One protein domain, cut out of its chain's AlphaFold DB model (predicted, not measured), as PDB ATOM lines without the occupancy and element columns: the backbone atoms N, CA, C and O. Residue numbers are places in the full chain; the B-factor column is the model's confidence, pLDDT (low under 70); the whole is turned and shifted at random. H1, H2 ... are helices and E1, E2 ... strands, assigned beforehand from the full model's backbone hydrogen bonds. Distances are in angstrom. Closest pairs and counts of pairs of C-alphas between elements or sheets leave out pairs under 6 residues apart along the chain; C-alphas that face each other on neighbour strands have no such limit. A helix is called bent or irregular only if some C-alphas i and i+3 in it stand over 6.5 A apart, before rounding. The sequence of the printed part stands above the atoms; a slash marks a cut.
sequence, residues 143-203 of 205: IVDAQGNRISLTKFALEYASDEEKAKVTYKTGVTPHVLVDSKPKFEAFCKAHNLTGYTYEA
ATOM      1  N   ILE A 143      -2.359  32.613  27.328       91.38
ATOM      2  CA  ILE A 143      -3.024  31.335  27.552       91.38
ATOM      3  C   ILE A 143      -2.299  30.633  28.689       91.38
ATOM      4  O   ILE A 143      -1.076  30.555  28.680       91.38
ATOM      5  N   VAL A 144      -3.042  30.150  29.673       91.25
ATOM      6  CA  VAL A 144      -2.498  29.418  30.819       91.25
ATOM      7  C   VAL A 144      -2.741  27.931  30.600       91.25
ATOM      8  O   VAL A 144      -3.875  27.554  30.312       91.25
ATOM      9  N   ASP A 145      -1.696  27.109  30.684       91.12
ATOM     10  CA  ASP A 145      -1.819  25.648  30.596       91.12
ATOM     11  C   ASP A 145      -2.308  25.018  31.915       91.12
ATOM     12  O   ASP A 145      -2.511  25.702  32.923       91.12
ATOM     13  N   ALA A 146      -2.496  23.697  31.918       87.44
ATOM     14  CA  ALA A 146      -3.015  22.962  33.072       87.44
ATOM     15  C   ALA A 146      -2.072  23.013  34.288       87.44
ATOM     16  O   ALA A 146      -2.497  22.788  35.420       87.44
ATOM     17  N   GLN A 147      -0.793  23.308  34.054       87.31
ATOM     18  CA  GLN A 147       0.264  23.427  35.048       87.31
ATOM     19  C   GLN A 147       0.425  24.871  35.554       87.31
ATOM     20  O   GLN A 147       1.230  25.116  36.453       87.31
ATOM     21  N   GLY A 148      -0.339  25.825  35.016       85.62
ATOM     22  CA  GLY A 148      -0.279  27.235  35.394       85.62
ATOM     23  C   GLY A 148       0.784  28.050  34.649       85.62
ATOM     24  O   GLY A 148       1.005  29.214  34.991       85.62
ATOM     25  N   ASN A 149       1.445  27.493  33.629       88.00
ATOM     26  CA  ASN A 149       2.425  28.230  32.837       88.00
ATOM     27  C   ASN A 149       1.727  29.170  31.853       88.00
ATOM     28  O   ASN A 149       0.767  28.808  31.175       88.00
ATOM     29  N   ARG A 150       2.258  30.389  31.728       88.69
ATOM     30  CA  ARG A 150       1.719  31.423  30.836       88.69
ATOM     31  C   ARG A 150       2.389  31.333  29.465       88.69
ATOM     32  O   ARG A 150       3.589  31.568  29.323       88.69
ATOM     33  N   ILE A 151       1.595  31.042  28.445       89.69
ATOM     34  CA  ILE A 151       1.988  30.865  27.050       89.69
ATOM     35  C   ILE A 151       1.483  32.064  26.241       89.69
ATOM     36  O   ILE A 151       0.330  32.482  26.344       89.69
ATOM     37  N   SER A 152       2.345  32.649  25.409       89.38
ATOM     38  CA  SER A 152       1.911  33.699  24.479       89.38
ATOM     39  C   SER A 152       0.971  33.131  23.414       89.38
ATOM     40  O   SER A 152       1.231  32.042  22.903       89.38
ATOM     41  N   LEU A 153      -0.017  33.915  22.982       89.94
ATOM     42  CA  LEU A 153      -0.968  33.542  21.928       89.94
ATOM     43  C   LEU A 153      -0.304  32.983  20.656       89.94
ATOM     44  O   LEU A 153      -0.725  31.957  20.134       89.94
ATOM     45  N   THR A 154       0.772  33.624  20.182       88.69
ATOM     46  CA  THR A 154       1.508  33.174  18.990       88.69
ATOM     47  C   THR A 154       2.134  31.794  19.184       88.69
ATOM     48  O   THR A 154       2.037  30.953  18.297       88.69
ATOM     49  N   LYS A 155       2.772  31.559  20.341       88.25
ATOM     50  CA  LYS A 155       3.398  30.267  20.650       88.25
ATOM     51  C   LYS A 155       2.345  29.162  20.719       88.25
ATOM     52  O   LYS A 155       2.536  28.133  20.092       88.25
ATOM     53  N   PHE A 156       1.223  29.422  21.391       91.75
ATOM     54  CA  PHE A 156       0.115  28.473  21.479       91.75
ATOM     55  C   PHE A 156      -0.439  28.101  20.095       91.75
ATOM     56  O   PHE A 156      -0.536  26.922  19.771       91.75
ATOM     57  N   ALA A 157      -0.732  29.090  19.245       90.12
ATOM     58  CA  ALA A 157      -1.240  28.829  17.899       90.12
ATOM     59  C   ALA A 157      -0.245  28.020  17.046       90.12
ATOM     60  O   ALA A 157      -0.641  27.093  16.353       90.12
ATOM     61  N   LEU A 158       1.055  28.331  17.112       89.06
ATOM     62  CA  LEU A 158       2.086  27.608  16.356       89.06
ATOM     63  C   LEU A 158       2.312  26.177  16.847       89.06
ATOM     64  O   LEU A 158       2.604  25.296  16.042       89.06
ATOM     65  N   GLU A 159       2.219  25.951  18.153       90.94
ATOM     66  CA  GLU A 159       2.457  24.641  18.758       90.94
ATOM     67  C   GLU A 159       1.393  23.628  18.329       90.94
ATOM     68  O   GLU A 159       1.733  22.504  17.966       90.94
ATOM     69  N   TYR A 160       0.132  24.061  18.262       91.31
ATOM     70  CA  TYR A 160      -1.005  23.176  18.005       91.31
ATOM     71  C   TYR A 160      -1.571  23.235  16.581       91.31
ATOM     72  O   TYR A 160      -2.384  22.385  16.224       91.31
ATOM     73  N   ALA A 161      -1.131  24.183  15.748       86.56
ATOM     74  CA  ALA A 161      -1.497  24.209  14.335       86.56
ATOM     75  C   ALA A 161      -0.956  22.983  13.583       86.56
ATOM     76  O   ALA A 161       0.198  22.572  13.770       86.56
ATOM     77  N   SER A 162      -1.774  22.447  12.679       85.62
ATOM     78  CA  SER A 162      -1.368  21.393  11.746       85.62
ATOM     79  C   SER A 162      -0.321  21.896  10.745       85.62
ATOM     80  O   SER A 162      -0.175  23.101  10.516       85.62
ATOM     81  N   ASP A 163       0.401  20.976  10.103       83.88
ATOM     82  CA  ASP A 163       1.395  21.335   9.083       83.88
ATOM     83  C   ASP A 163       0.754  22.022   7.864       83.88
ATOM     84  O   ASP A 163       1.324  22.953   7.290       83.88
ATOM     85  N   GLU A 164      -0.480  21.640   7.525       82.12
ATOM     86  CA  GLU A 164      -1.284  22.277   6.478       82.12
ATOM     87  C   GLU A 164      -1.646  23.726   6.827       82.12
ATOM     88  O   GLU A 164      -1.630  24.611   5.970       82.12
ATOM     89  N   GLU A 165      -1.941  24.009   8.096       81.38
ATOM     90  CA  GLU A 165      -2.211  25.367   8.560       81.38
ATOM     91  C   GLU A 165      -0.946  26.208   8.607       81.38
ATOM     92  O   GLU A 165      -0.953  27.326   8.094       81.38
ATOM     93  N   LYS A 166       0.158  25.647   9.109       77.75
ATOM     94  CA  LYS A 166       1.485  26.283   9.093       77.75
ATOM     95  C   LYS A 166       1.954  26.609   7.675       77.75
ATOM     96  O   LYS A 166       2.731  27.543   7.476       77.75
ATOM     97  N   ALA A 167       1.465  25.884   6.669       76.62
ATOM     98  CA  ALA A 167       1.762  26.158   5.272       76.62
ATOM     99  C   ALA A 167       1.033  27.394   4.704       76.62
ATOM    100  O   ALA A 167       1.459  27.894   3.654       76.62
ATOM    101  N   LYS A 168      -0.021  27.897   5.367       76.69
ATOM    102  CA  LYS A 168      -0.798  29.071   4.935       76.69
ATOM    103  C   LYS A 168       0.001  30.366   5.121       76.69
ATOM    104  O   LYS A 168       0.816  30.499   6.033       76.69
ATOM    105  N   VAL A 169      -0.285  31.362   4.276       57.50
ATOM    106  CA  VAL A 169       0.352  32.698   4.295       57.50
ATOM    107  C   VAL A 169       0.298  33.325   5.694       57.50
ATOM    108  O   VAL A 169       1.298  33.865   6.156       57.50
ATOM    109  N   THR A 170      -0.816  33.133   6.408       63.81
ATOM    110  CA  THR A 170      -1.040  33.596   7.787       63.81
ATOM    111  C   THR A 170       0.036  33.146   8.780       63.81
ATOM    112  O   THR A 170       0.232  33.806   9.789       63.81
ATOM    113  N   TYR A 171       0.744  32.049   8.506       64.25
ATOM    114  CA  TYR A 171       1.836  31.542   9.338       64.25
ATOM    115  C   TYR A 171       3.227  31.774   8.721       64.25
ATOM    116  O   TYR A 171       4.217  31.793   9.451       64.25
ATOM    117  N   LYS A 172       3.320  31.984   7.398       57.38
ATOM    118  CA  LYS A 172       4.587  32.114   6.652       57.38
ATOM    119  C   LYS A 172       5.119  33.542   6.505       57.38
ATOM    120  O   LYS A 172       6.331  33.721   6.490       57.38
ATOM    121  N   THR A 173       4.262  34.554   6.350       52.41
ATOM    122  CA  THR A 173       4.690  35.906   5.917       52.41
ATOM    123  C   THR A 173       4.711  36.958   7.026       52.41
ATOM    124  O   THR A 173       4.793  38.151   6.746       52.41
ATOM    125  N   GLY A 174       4.655  36.550   8.296       48.06
ATOM    126  CA  GLY A 174       4.681  37.490   9.422       48.06
ATOM    127  C   GLY A 174       3.328  38.131   9.746       48.06
ATOM    128  O   GLY A 174       3.275  39.042  10.569       48.06
ATOM    129  N   VAL A 175       2.227  37.630   9.172       55.16
ATOM    130  CA  VAL A 175       0.908  37.804   9.795       55.16
ATOM    131  C   VAL A 175       0.941  37.047  11.114       55.16
ATOM    132  O   VAL A 175       1.447  35.933  11.191       55.16
ATOM    133  N   THR A 176       0.491  37.679  12.187       72.56
ATOM    134  CA  THR A 176       0.712  37.128  13.514       72.56
ATOM    135  C   THR A 176      -0.246  35.961  13.794       72.56
ATOM    136  O   THR A 176      -1.456  36.190  13.864       72.56
ATOM    137  N   PRO A 177       0.247  34.727  14.040       81.88
ATOM    138  CA  PRO A 177      -0.600  33.553  14.298       81.88
ATOM    139  C   PRO A 177      -1.582  33.735  15.458       81.88
ATOM    140  O   PRO A 177      -2.618  33.077  15.513       81.88
ATOM    141  N   HIS A 178      -1.291  34.673  16.369       85.50
ATOM    142  CA  HIS A 178      -2.187  35.015  17.465       85.50
ATOM    143  C   HIS A 178      -3.589  35.433  17.013       85.50
ATOM    144  O   HIS A 178      -4.499  35.288  17.811       85.50
ATOM    145  N   VAL A 179      -3.802  35.906  15.776       85.38
ATOM    146  CA  VAL A 179      -5.129  36.334  15.273       85.38
ATOM    147  C   VAL A 179      -6.163  35.198  15.298       85.38
ATOM    148  O   VAL A 179      -7.372  35.441  15.342       85.38
ATOM    149  N   LEU A 180      -5.699  33.947  15.315       85.81
ATOM    150  CA  LEU A 180      -6.541  32.754  15.428       85.81
ATOM    151  C   LEU A 180      -7.032  32.491  16.852       85.81
ATOM    152  O   LEU A 180      -7.953  31.707  17.042       85.81
ATOM    153  N   VAL A 181      -6.425  33.138  17.845       89.88
ATOM    154  CA  VAL A 181      -6.709  32.951  19.273       89.88
ATOM    155  C   VAL A 181      -6.690  34.286  20.034       89.88
ATOM    156  O   VAL A 181      -6.511  34.302  21.241       89.88
ATOM    157  N   ASP A 182      -6.857  35.421  19.348       89.00
ATOM    158  CA  ASP A 182      -6.727  36.792  19.892       89.00
ATOM    159  C   ASP A 182      -7.924  37.262  20.726       89.00
ATOM    160  O   ASP A 182      -7.958  38.383  21.232       89.00
ATOM    161  N   SER A 183      -8.927  36.403  20.832       90.00
ATOM    162  CA  SER A 183     -10.174  36.639  21.528       90.00
ATOM    163  C   SER A 183     -10.681  35.312  22.071       90.00
ATOM    164  O   SER A 183     -10.470  34.255  21.472       90.00
ATOM    165  N   LYS A 184     -11.380  35.367  23.208       90.62
ATOM    166  CA  LYS A 184     -11.889  34.172  23.890       90.62
ATOM    167  C   LYS A 184     -12.719  33.251  22.972       90.62
ATOM    168  O   LYS A 184     -12.429  32.059  22.965       90.62
ATOM    169  N   PRO A 185     -13.647  33.756  22.129       94.31
ATOM    170  CA  PRO A 185     -14.407  32.892  21.222       94.31
ATOM    171  C   PRO A 185     -13.530  32.171  20.192       94.31
ATOM    172  O   PRO A 185     -13.743  30.995  19.909       94.31
ATOM    173  N   LYS A 186     -12.517  32.855  19.642       91.75
ATOM    174  CA  LYS A 186     -11.596  32.244  18.678       91.75
ATOM    175  C   LYS A 186     -10.686  31.210  19.341       91.75
ATOM    176  O   LYS A 186     -10.489  30.136  18.789       91.75
ATOM    177  N   PHE A 187     -10.197  31.496  20.548       94.19
ATOM    178  CA  PHE A 187      -9.448  30.537  21.359       94.19
ATOM    179  C   PHE A 187     -10.257  29.264  21.654       94.19
ATOM    180  O   PHE A 187      -9.744  28.161  21.474       94.19
ATOM    181  N   GLU A 188     -11.523  29.393  22.060       92.88
ATOM    182  CA  GLU A 188     -12.400  28.246  22.332       92.88
ATOM    183  C   GLU A 188     -12.674  27.429  21.060       92.88
ATOM    184  O   GLU A 188     -12.604  26.197  21.085       92.88
ATOM    185  N   ALA A 189     -12.918  28.101  19.930       93.31
ATOM    186  CA  ALA A 189     -13.083  27.447  18.633       93.31
ATOM    187  C   ALA A 189     -11.815  26.693  18.204       93.31
ATOM    188  O   ALA A 189     -11.906  25.555  17.742       93.31
ATOM    189  N   PHE A 190     -10.641  27.293  18.409       93.19
ATOM    190  CA  PHE A 190      -9.350  26.677  18.122       93.19
ATOM    191  C   PHE A 190      -9.109  25.447  19.007       93.19
ATOM    192  O   PHE A 190      -8.815  24.369  18.498       93.19
ATOM    193  N   CYS A 191      -9.325  25.553  20.322       94.19
ATOM    194  CA  CYS A 191      -9.187  24.408  21.224       94.19
ATOM    195  C   CYS A 191     -10.122  23.262  20.830       94.19
ATOM    196  O   CYS A 191      -9.705  22.108  20.820       94.19
ATOM    197  N   LYS A 192     -11.362  23.572  20.435       94.44
ATOM    198  CA  LYS A 192     -12.316  22.567  19.958       94.44
ATOM    199  C   LYS A 192     -11.869  21.911  18.647       94.44
ATOM    200  O   LYS A 192     -11.977  20.697  18.530       94.44
ATOM    201  N   ALA A 193     -11.370  22.684  17.682       92.00
ATOM    202  CA  ALA A 193     -10.896  22.159  16.398       92.00
ATOM    203  C   ALA A 193      -9.687  21.220  16.556       92.00
ATOM    204  O   ALA A 193      -9.579  20.229  15.839       92.00
ATOM    205  N   HIS A 194      -8.821  21.503  17.532       91.75
ATOM    206  CA  HIS A 194      -7.594  20.752  17.801       91.75
ATOM    207  C   HIS A 194      -7.708  19.751  18.967       91.75
ATOM    208  O   HIS A 194      -6.702  19.176  19.374       91.75
ATOM    209  N   ASN A 195      -8.912  19.525  19.513       93.31
ATOM    210  CA  ASN A 195      -9.161  18.667  20.684       93.31
ATOM    211  C   ASN A 195      -8.277  18.996  21.910       93.31
ATOM    212  O   ASN A 195      -7.830  18.107  22.635       93.31
ATOM    213  N   LEU A 196      -8.026  20.283  22.155       92.12
ATOM    214  CA  LEU A 196      -7.206  20.768  23.266       92.12
ATOM    215  C   LEU A 196      -8.059  20.976  24.518       92.12
ATOM    216  O   LEU A 196      -9.126  21.589  24.472       92.12
ATOM    217  N   THR A 197      -7.554  20.511  25.659       91.88
ATOM    218  CA  THR A 197      -8.171  20.698  26.980       91.88
ATOM    219  C   THR A 197      -7.126  21.182  27.984       91.88
ATOM    220  O   THR A 197      -5.928  21.060  27.740       91.88
ATOM    221  N   GLY A 198      -7.567  21.773  29.099       91.00
ATOM    222  CA  GLY A 198      -6.662  22.260  30.149       91.00
ATOM    223  C   GLY A 198      -6.018  23.623  29.876       91.00
ATOM    224  O   GLY A 198      -5.093  23.994  30.588       91.00
ATOM    225  N   TYR A 199      -6.504  24.382  28.889       93.75
ATOM    226  CA  TYR A 199      -6.019  25.730  28.588       93.75
ATOM    227  C   TYR A 199      -7.044  26.794  28.968       93.75
ATOM    228  O   TYR A 199      -8.237  26.639  28.706       93.75
ATOM    229  N   THR A 200      -6.577  27.909  29.528       93.06
ATOM    230  CA  THR A 200      -7.428  29.032  29.941       93.06
ATOM    231  C   THR A 200      -6.999  30.318  29.251       93.06
ATOM    232  O   THR A 200      -5.816  30.648  29.228       93.06
ATOM    233  N   TYR A 201      -7.961  31.066  28.717       91.56
ATOM    234  CA  TYR A 201      -7.719  32.377  28.119       91.56
ATOM    235  C   TYR A 201      -7.732  33.470  29.192       91.56
ATOM    236  O   TYR A 201      -8.782  33.769  29.767       91.56
ATOM    237  N   GLU A 202      -6.579  34.082  29.451       89.75
ATOM    238  CA  GLU A 202      -6.423  35.183  30.400       89.75
ATOM    239  C   GLU A 202      -6.262  36.493  29.616       89.75
ATOM    240  O   GLU A 202      -5.225  36.744  28.998       89.75
ATOM    241  N   ALA A 203      -7.310  37.323  29.602       80.94
ATOM    242  CA  ALA A 203      -7.270  38.629  28.949       80.94
ATOM    243  C   ALA A 203      -6.310  39.584  29.674       80.94
ATOM    244  O   ALA A 203      -6.142  39.508  30.891       80.94
TER     245      ALA A 203
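What this domain is: This is residues 143 to 203 of the 205 residues of an uncharacterized protein of viral metagenome (UniProt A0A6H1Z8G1). Two helices, H1 and H5, stand side by side with a gap between them and run the same way, and the short helix H4 packs on H1 and leads through a tight link into H5. A loop with the short helices H2 and H3 makes one end of the long axis, and the strands E1 and E2, which do not pair, are at the other end with the first printed residues. The printed part has 61 residues with five named helices and two named strands, in the order E1, H1, H2, H3, H4, H5, E2, and its class is mostly helix, with 30 of the 36 residues in named elements in helices and 6 in strands. It is compact, with a radius of gyration of the C-alphas of 11.1 A and spans of 31 by 20 by 20 A.

Where its parts are: H5, residues 184 to 193, is the longest helix at 14.2 A, beginning at C-alpha 184 (-11.889, 34.172, 23.890). H1, residues 153 to 160, is 11.1 A long and begins at C-alpha 153 (-0.968, 33.542, 21.928). H2 is residues 163 to 166, H3 169 to 172 and H4 177 to 180. H4 is neither bent nor irregular, but only just: C-alphas 177 and 180 are 6.1 A apart. E1 is residues 150 to 152; E2, residues 200 to 202, ends at C-alpha 202 (-6.423, 35.183, 30.400).

How they stand to each other: H5 and H4 only just touch, only at the corner, with 3 pairs of C-alphas within 8 A; the closest, Leu 180 and Lys 186, are 6.0 A apart. H4 touches H1, closest at the C-alphas of Thr 154 and His 178, 4.4 A. H1 and H5 are near each other. H2 is close to H1 but not clearly touching, with the C-alphas of Leu 158 and Lys 166 7.4 A apart. H3 and H4 are likewise close but not clearly touching, with the C-alphas of Tyr 171 and Pro 177 5.9 A apart. The closest C-alphas of H5 and E2, Lys 184 and Tyr 201, are 6.2 A apart. E1 and E2 are apart, and each pairs with no named strand. In H1 and H5 every O i to N i+4 pair is within hydrogen-bond range; H2, H3 and H4 are too short for such a pair.

The domain as a whole: The C-alphas of Gln 147 and Val 169, the two farthest apart, are 32.1 A apart. The printed part has no cut, and no link is long. Mean pLDDT of the printed part is 84.9; residues 169 to 175 are under 70.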